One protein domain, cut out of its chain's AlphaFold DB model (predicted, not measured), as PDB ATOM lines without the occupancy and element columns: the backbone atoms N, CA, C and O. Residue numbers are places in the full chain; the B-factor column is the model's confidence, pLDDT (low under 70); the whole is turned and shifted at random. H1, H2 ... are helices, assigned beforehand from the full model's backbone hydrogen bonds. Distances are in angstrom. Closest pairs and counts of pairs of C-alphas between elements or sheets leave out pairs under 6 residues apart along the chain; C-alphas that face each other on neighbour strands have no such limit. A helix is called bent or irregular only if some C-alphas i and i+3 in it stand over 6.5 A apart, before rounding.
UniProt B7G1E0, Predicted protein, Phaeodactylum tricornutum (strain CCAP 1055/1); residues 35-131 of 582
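Overview. This is residues 35 to 131 of the 582 residues of the protein "Predicted protein" of Phaeodactylum tricornutum (strain CCAP 1055/1) (UniProt B7G1E0). H6 lies in the middle of an irregular helix cluster, with H1, H4 and H5 toward one end of the longest axis and H3 toward the other, where residues 65 to 70 stick out. The 97 printed residues hold six named helices, H1 to H6 in order, and no named strand: all helix. The whole is compact, radius of gyration of the C-alphas 14.3 A, spanning 41 by 32 by 24 A.

Arrangement. Start at H3, residues 69 to 84: its residues 78 to 82 alone only just touch H6, residues 119 to 129, with 3 pairs of C-alphas within 8 A, closest Phe 81 and Tyr 128, 7.4 A. H2, residues 51 to 54, touches H6, closest C-alphas Tyr 53 and Phe 122, 5.7 A. H1, residues 38 to 48, only just touches H6 with 3 such pairs, closest Arg 46 and Arg 129, 7.3 A, at a shallow tilt of 27 degrees, opposite ways. H4, residues 87 to 100, and H5, residues 105 to 112, touch only at the corner, closest C-alphas Leu 98 and Lys 106, 5.2 A. Every O i to N i+4 pair is within hydrogen-bond range in H1, H5 and H6, 11 of 12 in H3 and 8 of 10 in H4; H2 is too short for such a pair.

Along the chain. Find C-alpha 69 at (128.144, 153.592, 180.940); from there H3 runs 23.8 A. H4 runs 18.4 A and is irregular: C-alphas 89 and 92 are 7.7 A apart. H6 ends at C-alpha 129, (145.345, 152.828, 170.833).

Size, cuts and confidence. The printed part has no cut; look for the long link at residues 55 to 68, where residue 66 alone is under pLDDT 70.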
ATOM      1  N   ASP A  35     164.354 162.478 176.440       79.69
ATOM      2  CA  ASP A  35     163.189 163.166 177.037       79.69
ATOM      3  C   ASP A  35     161.858 162.494 176.606       79.69
ATOM      4  O   ASP A  35     161.012 163.103 175.942       79.69
ATOM      5  N   ILE A  36     161.679 161.211 176.919       84.88
ATOM      6  CA  ILE A  36     160.501 160.420 176.592       84.88
ATOM      7  C   ILE A  36     159.425 160.829 177.583       84.88
ATOM      8  O   ILE A  36     159.506 160.598 178.786       84.88
ATOM      9  N   THR A  37     158.404 161.494 177.062       90.00
ATOM     10  CA  THR A  37     157.232 161.846 177.866       90.00
ATOM     11  C   THR A  37     156.521 160.563 178.322       90.00
ATOM     12  O   THR A  37     156.526 159.582 177.574       90.00
ATOM     13  N   PRO A  38     155.873 160.530 179.495       89.62
ATOM     14  CA  PRO A  38     155.205 159.318 179.977       89.62
ATOM     15  C   PRO A  38     154.114 158.817 179.005       89.62
ATOM     16  O   PRO A  38     153.839 157.621 178.925       89.62
ATOM     17  N   GLU A  39     153.537 159.698 178.181       91.56
ATOM     18  CA  GLU A  39     152.619 159.332 177.098       91.56
ATOM     19  C   GLU A  39     153.307 158.562 175.962       91.56
ATOM     20  O   GLU A  39     152.728 157.630 175.397       91.56
ATOM     21  N   GLN A  40     154.545 158.937 175.627       91.31
ATOM     22  CA  GLN A  40     155.370 158.222 174.653       91.31
ATOM     23  C   GLN A  40     155.778 156.853 175.187       91.31
ATOM     24  O   GLN A  40     155.714 155.871 174.449       91.31
ATOM     25  N   GLU A  41     156.129 156.763 176.467       92.00
ATOM     26  CA  GLU A  41     156.443 155.490 177.113       92.00
ATOM     27  C   GLU A  41     155.239 154.534 177.083       92.00
ATOM     28  O   GLU A  41     155.354 153.389 176.639       92.00
ATOM     29  N   GLU A  42     154.043 155.014 177.441       93.12
ATOM     30  CA  GLU A  42     152.813 154.216 177.364       93.12
ATOM     31  C   GLU A  42     152.461 153.834 175.917       93.12
ATOM     32  O   GLU A  42     152.007 152.715 175.657       93.12
ATOM     33  N   CYS A  43     152.701 154.726 174.951       92.44
ATOM     34  CA  CYS A  43     152.553 154.427 173.529       92.44
ATOM     35  C   CYS A  43     153.477 153.275 173.099       92.44
ATOM     36  O   CYS A  43     153.009 152.306 172.488       92.44
ATOM     37  N   LEU A  44     154.759 153.323 173.484       92.44
ATOM     38  CA  LEU A  44     155.739 152.265 173.224       92.44
ATOM     39  C   LEU A  44     155.339 150.948 173.903       92.44
ATOM     40  O   LEU A  44     155.375 149.892 173.261       92.44
ATOM     41  N   ARG A  45     154.873 151.001 175.157       93.12
ATOM     42  CA  ARG A  45     154.374 149.830 175.894       93.12
ATOM     43  C   ARG A  45     153.194 149.181 175.173       93.12
ATOM     44  O   ARG A  45     153.188 147.971 174.941       93.12
ATOM     45  N   ARG A  46     152.209 149.975 174.740       93.06
ATOM     46  CA  ARG A  46     151.069 149.480 173.948       93.06
ATOM     47  C   ARG A  46     151.506 148.929 172.600       93.06
ATOM     48  O   ARG A  46     150.940 147.938 172.148       93.06
ATOM     49  N   MET A  47     152.517 149.521 171.974       92.12
ATOM     50  CA  MET A  47     153.031 149.074 170.682       92.12
ATOM     51  C   MET A  47     153.705 147.693 170.756       92.12
ATOM     52  O   MET A  47     153.662 146.946 169.777       92.12
ATOM     53  N   LEU A  48     154.288 147.340 171.906       92.00
ATOM     54  CA  LEU A  48     154.882 146.025 172.176       92.00
ATOM     55  C   LEU A  48     153.831 144.939 172.467       92.00
ATOM     56  O   LEU A  48     154.042 143.775 172.116       92.00
ATOM     57  N   ASN A  49     152.688 145.311 173.049       93.06
ATOM     58  CA  ASN A  49     151.634 144.372 173.432       93.06
ATOM     59  C   ASN A  49     150.842 143.851 172.220       93.06
ATOM     60  O   ASN A  49     150.204 144.609 171.490       93.06
ATOM     61  N   THR A  50     150.801 142.529 172.045       92.19
ATOM     62  CA  THR A  50     150.042 141.858 170.970       92.19
ATOM     63  C   THR A  50     148.536 142.124 171.065       92.19
ATOM     64  O   THR A  50     147.875 142.329 170.044       92.19
ATOM     65  N   GLU A  51     147.999 142.188 172.287       94.00
ATOM     66  CA  GLU A  51     146.583 142.467 172.580       94.00
ATOM     67  C   GLU A  51     146.113 143.827 172.055       94.00
ATOM     68  O   GLU A  51     144.933 144.007 171.731       94.00
ATOM     69  N   THR A  52     147.037 144.780 171.898       94.69
ATOM     70  CA  THR A  52     146.761 146.078 171.279       94.69
ATOM     71  C   THR A  52     146.219 145.904 169.863       94.69
ATOM     72  O   THR A  52     145.316 146.633 169.457       94.69
ATOM     73  N   TYR A  53     146.714 144.906 169.131       96.31
ATOM     74  CA  TYR A  53     146.374 144.682 167.730       96.31
ATOM     75  C   TYR A  53     145.321 143.599 167.532       96.31
ATOM     76  O   TYR A  53     144.607 143.642 166.534       96.31
ATOM     77  N   THR A  54     145.198 142.626 168.436       95.81
ATOM     78  CA  THR A  54     144.287 141.482 168.262       95.81
ATOM     79  C   THR A  54     142.886 141.739 168.809       95.81
ATOM     80  O   THR A  54     141.912 141.280 168.204       95.81
ATOM     81  N   THR A  55     142.751 142.535 169.871       95.69
ATOM     82  CA  THR A  55     141.443 142.875 170.438       95.69
ATOM     83  C   THR A  55     140.714 143.867 169.520       95.69
ATOM     84  O   THR A  55     141.270 144.925 169.207       95.69
ATOM     85  N   PRO A  56     139.489 143.558 169.051       95.75
ATOM     86  CA  PRO A  56     138.722 144.469 168.207       95.75
ATOM     87  C   PRO A  56     138.404 145.772 168.949       95.75
ATOM     88  O   PRO A  56     138.311 145.800 170.177       95.75
ATOM     89  N   LEU A  57     138.270 146.872 168.206       95.31
ATOM     90  CA  LEU A  57     137.784 148.123 168.787       95.31
ATOM     91  C   LEU A  57     136.289 147.977 169.105       95.31
ATOM     92  O   LEU A  57     135.576 147.420 168.266       95.31
ATOM     93  N   PRO A  58     135.806 148.467 170.261       92.38
ATOM     94  CA  PRO A  58     134.402 148.340 170.622       92.38
ATOM     95  C   PRO A  58     133.540 149.070 169.591       92.38
ATOM     96  O   PRO A  58     133.673 150.280 169.381       92.38
ATOM     97  N   THR A  59     132.671 148.328 168.906       90.00
ATOM     98  CA  THR A  59     131.728 148.907 167.950       90.00
ATOM     99  C   THR A  59     130.346 149.024 168.575       90.00
ATOM    100  O   THR A  59     129.986 148.302 169.500       90.00
ATOM    101  N   LYS A  60     129.512 149.923 168.039       81.12
ATOM    102  CA  LYS A  60     128.132 150.113 168.523       81.12
ATOM    103  C   LYS A  60     127.290 148.831 168.520       81.12
ATOM    104  O   LYS A  60     126.292 148.796 169.224       81.12
ATOM    105  N   ALA A  61     127.649 147.838 167.705       80.00
ATOM    106  CA  ALA A  61     126.927 146.573 167.630       80.00
ATOM    107  C   ALA A  61     127.254 145.633 168.801       80.00
ATOM    108  O   ALA A  61     126.427 144.787 169.126       80.00
ATOM    109  N   ASP A  62     128.418 145.797 169.432       74.62
ATOM    110  CA  ASP A  62     128.892 144.910 170.498       74.62
ATOM    111  C   ASP A  62     128.386 145.360 171.884       74.62
ATOM    112  O   ASP A  62     128.171 144.534 172.763       74.62
ATOM    113  N   ASN A  63     128.091 146.657 172.056       70.31
ATOM    114  CA  ASN A  63     127.683 147.252 173.340       70.31
ATOM    115  C   ASN A  63     126.163 147.247 173.611       70.31
ATOM    116  O   ASN A  63     125.712 147.908 174.542       70.31
ATOM    117  N   GLU A  64     125.338 146.543 172.826       74.00
ATOM    118  CA  GLU A  64     123.891 146.462 173.121       74.00
ATOM    119  C   GLU A  64     123.572 145.582 174.348       74.00
ATOM    120  O   GLU A  64     122.464 145.665 174.877       74.00
ATOM    121  N   GLU A  65     124.521 144.762 174.817       74.25
ATOM    122  CA  GLU A  65     124.306 143.789 175.901       74.25
ATOM    123  C   GLU A  65     125.035 144.121 177.221       74.25
ATOM    124  O   GLU A  65     124.849 143.397 178.201       74.25
ATOM    125  N   GLN A  66     125.816 145.207 177.289       67.12
ATOM    126  CA  GLN A  66     126.644 145.550 178.452       67.12
ATOM    127  C   GLN A  66     126.269 146.943 178.998       67.12
ATOM    128  O   GLN A  66     126.458 147.955 178.330       67.12
ATOM    129  N   ASP A  67     125.684 146.986 180.204       71.12
ATOM    130  CA  ASP A  67     125.106 148.187 180.850       71.12
ATOM    131  C   ASP A  67     126.161 149.161 181.434       71.12
ATOM    132  O   ASP A  67     125.821 150.094 182.169       71.12
ATOM    133  N   ASP A  68     127.444 148.981 181.113       78.25
ATOM    134  CA  ASP A  68     128.527 149.809 181.640       78.25
ATOM    135  C   ASP A  68     128.612 151.142 180.869       78.25
ATOM    136  O   ASP A  68     129.037 151.221 179.717       78.25
ATOM    137  N   GLU A  69     128.197 152.235 181.520       79.94
ATOM    138  CA  GLU A  69     128.144 153.592 180.940       79.94
ATOM    139  C   GLU A  69     129.513 154.082 180.412       79.94
ATOM    140  O   GLU A  69     129.567 154.904 179.495       79.94
ATOM    141  N   LEU A  70     130.616 153.539 180.946       76.62
ATOM    142  CA  LEU A  70     131.986 153.819 180.502       76.62
ATOM    143  C   LEU A  70     132.259 153.288 179.087       76.62
ATOM    144  O   LEU A  70     132.799 154.018 178.251       76.62
ATOM    145  N   ASP A  71     131.801 152.075 178.780       81.06
ATOM    146  CA  ASP A  71     132.039 151.430 177.485       81.06
ATOM    147  C   ASP A  71     131.263 152.139 176.362       81.06
ATOM    148  O   ASP A  71     131.685 152.188 175.201       81.06
ATOM    149  N   ALA A  72     130.128 152.759 176.701       87.44
ATOM    150  CA  ALA A  72     129.310 153.511 175.756       87.44
ATOM    151  C   ALA A  72     129.992 154.794 175.250       87.44
ATOM    152  O   ALA A  72     129.790 155.173 174.090       87.44
ATOM    153  N   GLU A  73     130.779 155.479 176.085       89.50
ATOM    154  CA  GLU A  73     131.535 156.664 175.663       89.50
ATOM    155  C   GLU A  73     132.752 156.280 174.815       89.50
ATOM    156  O   GLU A  73     132.987 156.911 173.779       89.50
ATOM    157  N   GLU A  74     133.462 155.202 175.162       90.75
ATOM    158  CA  GLU A  74     134.575 154.712 174.339       90.75
ATOM    159  C   GLU A  74     134.095 154.300 172.940       90.75
ATOM    160  O   GLU A  74     134.661 154.737 171.937       90.75
ATOM    161  N   ALA A  75     132.986 153.561 172.829       91.56
ATOM    162  CA  ALA A  75     132.433 153.173 171.529       91.56
ATOM    163  C   ALA A  75     132.020 154.379 170.658       91.56
ATOM    164  O   ALA A  75     132.074 154.318 169.422       91.56
ATOM    165  N   LYS A  76     131.613 155.504 171.268       93.00
ATOM    166  CA  LYS A  76     131.352 156.754 170.530       93.00
ATOM    167  C   LYS A  76     132.645 157.371 170.006       93.00
ATOM    168  O   LYS A  76     132.655 157.821 168.860       93.00
ATOM    169  N   GLN A  77     133.704 157.377 170.815       93.75
ATOM    170  CA  GLN A  77     135.018 157.886 170.420       93.75
ATOM    171  C   GLN A  77     135.626 157.038 169.298       93.75
ATOM    172  O   GLN A  77     136.034 157.598 168.281       93.75
ATOM    173  N   VAL A  78     135.572 155.704 169.412       95.31
ATOM    174  CA  VAL A  78     135.962 154.768 168.342       95.31
ATOM    175  C   VAL A  78     135.206 155.085 167.057       95.31
ATOM    176  O   VAL A  78     135.815 155.235 166.001       95.31
ATOM    177  N   ALA A  79     133.878 155.207 167.123       95.62
ATOM    178  CA  ALA A  79     133.070 155.453 165.933       95.62
ATOM    179  C   ALA A  79     133.413 156.795 165.261       95.62
ATOM    180  O   ALA A  79     133.470 156.860 164.035       95.62
ATOM    181  N   ALA A  80     133.659 157.847 166.048       95.88
ATOM    182  CA  ALA A  80     134.078 159.150 165.532       95.88
ATOM    183  C   ALA A  80     135.486 159.104 164.910       95.88
ATOM    184  O   ALA A  80     135.722 159.705 163.858       95.88
ATOM    185  N   PHE A  81     136.409 158.355 165.520       96.69
ATOM    186  CA  PHE A  81     137.737 158.110 164.967       96.69
ATOM    187  C   PHE A  81     137.648 157.360 163.633       96.69
ATOM    188  O   PHE A  81     138.141 157.857 162.627       96.69
ATOM    189  N   LEU A  82     136.939 156.230 163.581       96.25
ATOM    190  CA  LEU A  82     136.796 155.420 162.366       96.25
ATOM    191  C   LEU A  82     136.086 156.167 161.223       96.25
ATOM    192  O   LEU A  82     136.359 155.900 160.056       96.25
ATOM    193  N   GLU A  83     135.199 157.121 161.524       97.12
ATOM    194  CA  GLU A  83     134.562 157.966 160.501       97.12
ATOM    195  C   GLU A  83     135.550 158.947 159.844       97.12
ATOM    196  O   GLU A  83     135.396 159.301 158.672       97.12
ATOM    197  N   THR A  84     136.567 159.388 160.585       96.94
ATOM    198  CA  THR A  84     137.548 160.385 160.123       96.94
ATOM    199  C   THR A  84     138.870 159.770 159.665       96.94
ATOM    200  O   THR A  84     139.592 160.383 158.873       96.94
ATOM    201  N   PHE A  85     139.183 158.564 160.126       97.25
ATOM    202  CA  PHE A  85     140.419 157.863 159.830       97.25
ATOM    203  C   PHE A  85     140.419 157.281 158.408       97.25
ATOM    204  O   PHE A  85     139.457 156.668 157.950       97.25
ATOM    205  N   SER A  86     141.527 157.473 157.687       97.56
ATOM    206  CA  SER A  86     141.737 156.919 156.346       97.56
ATOM    207  C   SER A  86     143.166 156.416 156.192       97.56
ATOM    208  O   SER A  86     144.128 157.182 156.271       97.56
ATOM    209  N   ILE A  87     143.296 155.121 155.916       96.81
ATOM    210  CA  ILE A  87     144.586 154.425 155.795       96.81
ATOM    211  C   ILE A  87     145.375 154.908 154.578       96.81
ATOM    212  O   ILE A  87     146.592 155.086 154.644       96.81
ATOM    213  N   GLU A  88     144.684 155.188 153.471       96.56
ATOM    214  CA  GLU A  88     145.313 155.717 152.257       96.56
ATOM    215  C   GLU A  88     145.994 157.068 152.531       96.56
ATOM    216  O   GLU A  88     147.070 157.339 152.005       96.56
ATOM    217  N   ALA A  89     145.409 157.894 153.407       97.62
ATOM    218  CA  ALA A  89     145.992 159.173 153.802       97.62
ATOM    219  C   ALA A  89     147.199 159.025 154.749       97.62
ATOM    220  O   ALA A  89     148.031 159.926 154.815       97.62
ATOM    221  N   ARG A  90     147.305 157.897 155.465       97.56
ATOM    222  CA  ARG A  90     148.352 157.605 156.464       97.56
ATOM    223  C   ARG A  90     149.450 156.669 155.950       97.56
ATOM    224  O   ARG A  90     150.364 156.333 156.691       97.56
ATOM    225  N   THR A  91     149.412 156.268 154.678       97.56
ATOM    226  CA  THR A  91     150.354 155.282 154.112       97.56
ATOM    227  C   THR A  91     151.825 155.712 154.234       97.56
ATOM    228  O   THR A  91     152.678 154.891 154.565       97.56
ATOM    229  N   ASP A  92     152.129 156.998 154.037       97.75
ATOM    230  CA  ASP A  92     153.498 157.523 154.184       97.75
ATOM    231  C   ASP A  92     153.985 157.499 155.644       97.75
ATOM    232  O   ASP A  92     155.174 157.326 155.909       97.75
ATOM    233  N   GLU A  93     153.076 157.693 156.597       97.56
ATOM    234  CA  GLU A  93     153.369 157.662 158.033       97.56
ATOM    235  C   GLU A  93     153.572 156.234 158.527       97.56
ATOM    236  O   GLU A  93     154.540 155.972 159.233       97.56
ATOM    237  N   ILE A  94     152.745 155.299 158.054       97.94
ATOM    238  CA  ILE A  94     152.918 153.861 158.280       97.94
ATOM    239  C   ILE A  94     154.324 153.415 157.856       97.94
ATOM    240  O   ILE A  94     155.007 152.724 158.608       97.94
ATOM    241  N   GLY A  95     154.791 153.848 156.678       97.50
ATOM    242  CA  GLY A  95     156.145 153.538 156.210       97.50
ATOM    243  C   GLY A  95     157.232 154.031 157.168       97.50
ATOM    244  O   GLY A  95     158.148 153.280 157.492       97.50
ATOM    245  N   LYS A  96     157.099 155.261 157.678       97.62
ATOM    246  CA  LYS A  96     158.049 155.835 158.644       97.62
ATOM    247  C   LYS A  96     158.013 155.126 159.992       97.62
ATOM    248  O   LYS A  96     159.071 154.886 160.556       97.62
ATOM    249  N   LEU A  97     156.831 154.779 160.498       96.75
ATOM    250  CA  LEU A  97     156.682 154.068 161.769       96.75
ATOM    251  C   LEU A  97     157.334 152.680 161.715       96.75
ATOM    252  O   LEU A  97     158.035 152.292 162.644       96.75
ATOM    253  N   LEU A  98     157.180 151.962 160.598       97.50
ATOM    254  CA  LEU A  98     157.832 150.665 160.391       97.50
ATOM    255  C   LEU A  98     159.361 150.770 160.249       97.50
ATOM    256  O   LEU A  98     160.066 149.811 160.561       97.50
ATOM    257  N   GLU A  99     159.877 151.899 159.754       96.88
ATOM    258  CA  GLU A  99     161.319 152.182 159.711       96.88
ATOM    259  C   GLU A  99     161.871 152.594 161.081       96.88
ATOM    260  O   GLU A  99     162.993 152.218 161.417       96.88
ATOM    261  N   LEU A 100     161.092 153.350 161.860       95.00
ATOM    262  CA  LEU A 100     161.480 153.851 163.177       95.00
ATOM    263  C   LEU A 100     161.473 152.745 164.241       95.00
ATOM    264  O   LEU A 100     162.341 152.730 165.107       95.00
ATOM    265  N   TYR A 101     160.538 151.797 164.139       96.00
ATOM    266  CA  TYR A 101     160.355 150.709 165.103       96.00
ATOM    267  C   TYR A 101     160.475 149.326 164.436       96.00
ATOM    268  O   TYR A 101     159.489 148.580 164.344       96.00
ATOM    269  N   PRO A 102     161.678 148.963 163.945       96.25
ATOM    270  CA  PRO A 102     161.884 147.725 163.198       96.25
ATOM    271  C   PRO A 102     161.740 146.467 164.065       96.25
ATOM    272  O   PRO A 102     161.329 145.434 163.544       96.25
ATOM    273  N   ASP A 103     162.039 146.558 165.363       93.94
ATOM    274  CA  ASP A 103     162.111 145.397 166.262       93.94
ATOM    275  C   ASP A 103     160.807 145.146 167.040       93.94
ATOM    276  O   ASP A 103     160.629 144.075 167.615       93.94
ATOM    277  N   SER A 104     159.874 146.104 167.039       94.69
ATOM    278  CA  SER A 104     158.591 146.005 167.747       94.69
ATOM    279  C   SER A 104     157.407 146.045 166.777       94.69
ATOM    280  O   SER A 104     156.894 144.995 166.387       94.69
ATOM    281  N   LEU A 105     156.995 147.234 166.327       96.50
ATOM    282  CA  LEU A 105     155.813 147.424 165.478       96.50
ATOM    283  C   LEU A 105     155.886 146.612 164.185       96.50
ATOM    284  O   LEU A 105     154.906 145.981 163.789       96.50
ATOM    285  N   LYS A 106     157.048 146.614 163.527       97.31
ATOM    286  CA  LYS A 106     157.225 145.891 162.267       97.31
ATOM    287  C   LYS A 106     157.139 144.376 162.450       97.31
ATOM    288  O   LYS A 106     156.495 143.717 161.636       97.31
ATOM    289  N   VAL A 107     157.709 143.838 163.528       96.50
ATOM    290  CA  VAL A 107     157.609 142.408 163.862       96.50
ATOM    291  C   VAL A 107     156.153 142.021 164.128       96.50
ATOM    292  O   VAL A 107     155.678 141.024 163.584       96.50
ATOM    293  N   GLN A 108     155.419 142.833 164.897       96.69
ATOM    294  CA  GLN A 108     153.994 142.602 165.162       96.69
ATOM    295  C   GLN A 108     153.159 142.658 163.877       96.69
ATOM    296  O   GLN A 108     152.323 141.785 163.640       96.69
ATOM    297  N   PHE A 109     153.425 143.635 163.007       97.88
ATOM    298  CA  PHE A 109     152.760 143.774 161.713       97.88
ATOM    299  C   PHE A 109     152.999 142.558 160.805       97.88
ATOM    300  O   PHE A 109     152.039 141.987 160.292       97.88
ATOM    301  N   GLU A 110     154.252 142.129 160.628       97.50
ATOM    302  CA  GLU A 110     154.603 140.982 159.773       97.50
ATOM    303  C   GLU A 110     154.080 139.645 160.323       97.50
ATOM    304  O   GLU A 110     153.804 138.726 159.550       97.50
ATOM    305  N   THR A 111     153.928 139.537 161.647       97.00
ATOM    306  CA  THR A 111     153.424 138.325 162.308       97.00
ATOM    307  C   THR A 111     151.902 138.222 162.207       97.00
ATOM    308  O   THR A 111     151.377 137.180 161.812       97.00
ATOM    309  N   LEU A 112     151.189 139.301 162.543       97.19
ATOM    310  CA  LEU A 112     149.728 139.294 162.657       97.19
ATOM    311  C   LEU A 112     149.022 139.531 161.319       97.19
ATOM    312  O   LEU A 112     147.916 139.023 161.114       97.19
ATOM    313  N   VAL A 113     149.635 140.275 160.392       97.06
ATOM    314  CA  VAL A 113     149.026 140.624 159.103       97.06
ATOM    315  C   VAL A 113     149.615 139.757 157.983       97.06
ATOM    316  O   VAL A 113     150.825 139.769 157.771       97.06
ATOM    317  N   PRO A 114     148.796 139.043 157.180       95.00
ATOM    318  CA  PRO A 114     147.327 139.035 157.147       95.00
ATOM    319  C   PRO A 114     146.685 137.857 157.905       95.00
ATOM    320  O   PRO A 114     145.513 137.565 157.672       95.00
ATOM    321  N   THR A 115     147.453 137.116 158.705       94.06
ATOM    322  CA  THR A 115     147.039 135.814 159.252       94.06
ATOM    323  C   THR A 115     145.907 135.935 160.269       94.06
ATOM    324  O   THR A 115     144.887 135.261 160.118       94.06
ATOM    325  N   ASP A 116     146.079 136.801 161.267       96.44
ATOM    326  CA  ASP A 116     145.172 136.932 162.412       96.44
ATOM    327  C   ASP A 116     144.313 138.195 162.316       96.44
ATOM    328  O   ASP A 116     143.138 138.186 162.688       96.44
ATOM    329  N   VAL A 117     144.886 139.283 161.789       97.19
ATOM    330  CA  VAL A 117     144.227 140.590 161.695       97.19
ATOM    331  C   VAL A 117     144.348 141.135 160.264       97.19
ATOM    332  O   VAL A 117     145.444 141.136 159.692       97.19
ATOM    333  N   PRO A 118     143.250 141.609 159.643       97.88
ATOM    334  CA  PRO A 118     143.314 142.292 158.355       97.88
ATOM    335  C   PRO A 118     144.217 143.531 158.407       97.88
ATOM    336  O   PRO A 118     144.285 144.219 159.422       97.88
ATOM    337  N   TYR A 119     144.854 143.865 157.278       97.75
ATOM    338  CA  TYR A 119     145.731 145.042 157.175       97.75
ATOM    339  C   TYR A 119     145.053 146.330 157.667       97.75
ATOM    340  O   TYR A 119     145.687 147.122 158.357       97.75
ATOM    341  N   ASN A 120     143.769 146.523 157.340       97.44
ATOM    342  CA  ASN A 120     143.056 147.735 157.726       97.44
ATOM    343  C   ASN A 120     142.825 147.817 159.235       97.44
ATOM    344  O   ASN A 120     143.242 148.784 159.866       97.44
ATOM    345  N   ASP A 121     142.253 146.762 159.809       97.38
ATOM    346  CA  ASP A 121     141.983 146.651 161.238       97.38
ATOM    347  C   ASP A 121     143.249 146.816 162.088       97.38
ATOM    348  O   ASP A 121     143.195 147.445 163.141       97.38
ATOM    349  N   PHE A 122     144.392 146.278 161.643       98.19
ATOM    350  CA  PHE A 122     145.663 146.415 162.362       98.19
ATOM    351  C   PHE A 122     146.047 147.890 162.534       98.19
ATOM    352  O   PHE A 122     146.334 148.335 163.645       98.19
ATOM    353  N   TRP A 123     146.015 148.662 161.442       98.06
ATOM    354  CA  TRP A 123     146.387 150.075 161.479       98.06
ATOM    355  C   TRP A 123     145.328 150.939 162.158       98.06
ATOM    356  O   TRP A 123     145.693 151.843 162.902       98.06
ATOM    357  N   GLU A 124     144.040 150.643 161.981       97.56
ATOM    358  CA  GLU A 124     142.967 151.310 162.731       97.56
ATOM    359  C   GLU A 124     143.162 151.150 164.245       97.56
ATOM    360  O   GLU A 124     143.073 152.127 164.987       97.56
ATOM    361  N   ARG A 125     143.503 149.942 164.709       97.94
ATOM    362  CA  ARG A 125     143.779 149.668 166.127       97.94
ATOM    363  C   ARG A 125     145.049 150.357 166.611       97.94
ATOM    364  O   ARG A 125     145.018 150.950 167.685       97.94
ATOM    365  N   HIS A 126     146.127 150.320 165.824       97.62
ATOM    366  CA  HIS A 126     147.388 150.986 166.157       97.62
ATOM    367  C   HIS A 126     147.191 152.496 166.332       97.62
ATOM    368  O   HIS A 126     147.443 153.025 167.410       97.62
ATOM    369  N   PHE A 127     146.656 153.178 165.315       97.88
ATOM    370  CA  PHE A 127     146.460 154.628 165.356       97.88
ATOM    371  C   PHE A 127     145.398 155.071 166.361       97.88
ATOM    372  O   PHE A 127     145.413 156.225 166.764       97.88
ATOM    373  N   TYR A 128     144.478 154.195 166.768       97.31
ATOM    374  CA  TYR A 128     143.554 154.512 167.851       97.31
ATOM    375  C   TYR A 128     144.233 154.350 169.218       97.31
ATOM    376  O   TYR A 128     144.165 155.248 170.050       97.31
ATOM    377  N   ARG A 129     144.876 153.205 169.485       96.75
ATOM    378  CA  ARG A 129     145.345 152.828 170.833       96.75
ATOM    379  C   ARG A 129     146.702 153.413 171.222       96.75
ATOM    380  O   ARG A 129     146.926 153.606 172.419       96.75
ATOM    381  N   CYS A 130     147.558 153.676 170.239       96.50
ATOM    382  CA  CYS A 130     148.901 154.242 170.390       96.50
ATOM    383  C   CYS A 130     148.944 155.747 170.052       96.50
ATOM    384  O   CYS A 130     150.006 156.277 169.751       96.50
ATOM    385  N   ASP A 131     147.807 156.445 170.057       96.06
ATOM    386  CA  ASP A 131     147.789 157.900 169.879       96.06
ATOM    387  C   ASP A 131     148.174 158.608 171.187       96.06
ATOM    388  O   ASP A 131     147.459 158.504 172.187       96.06
TER     389      ASP A 131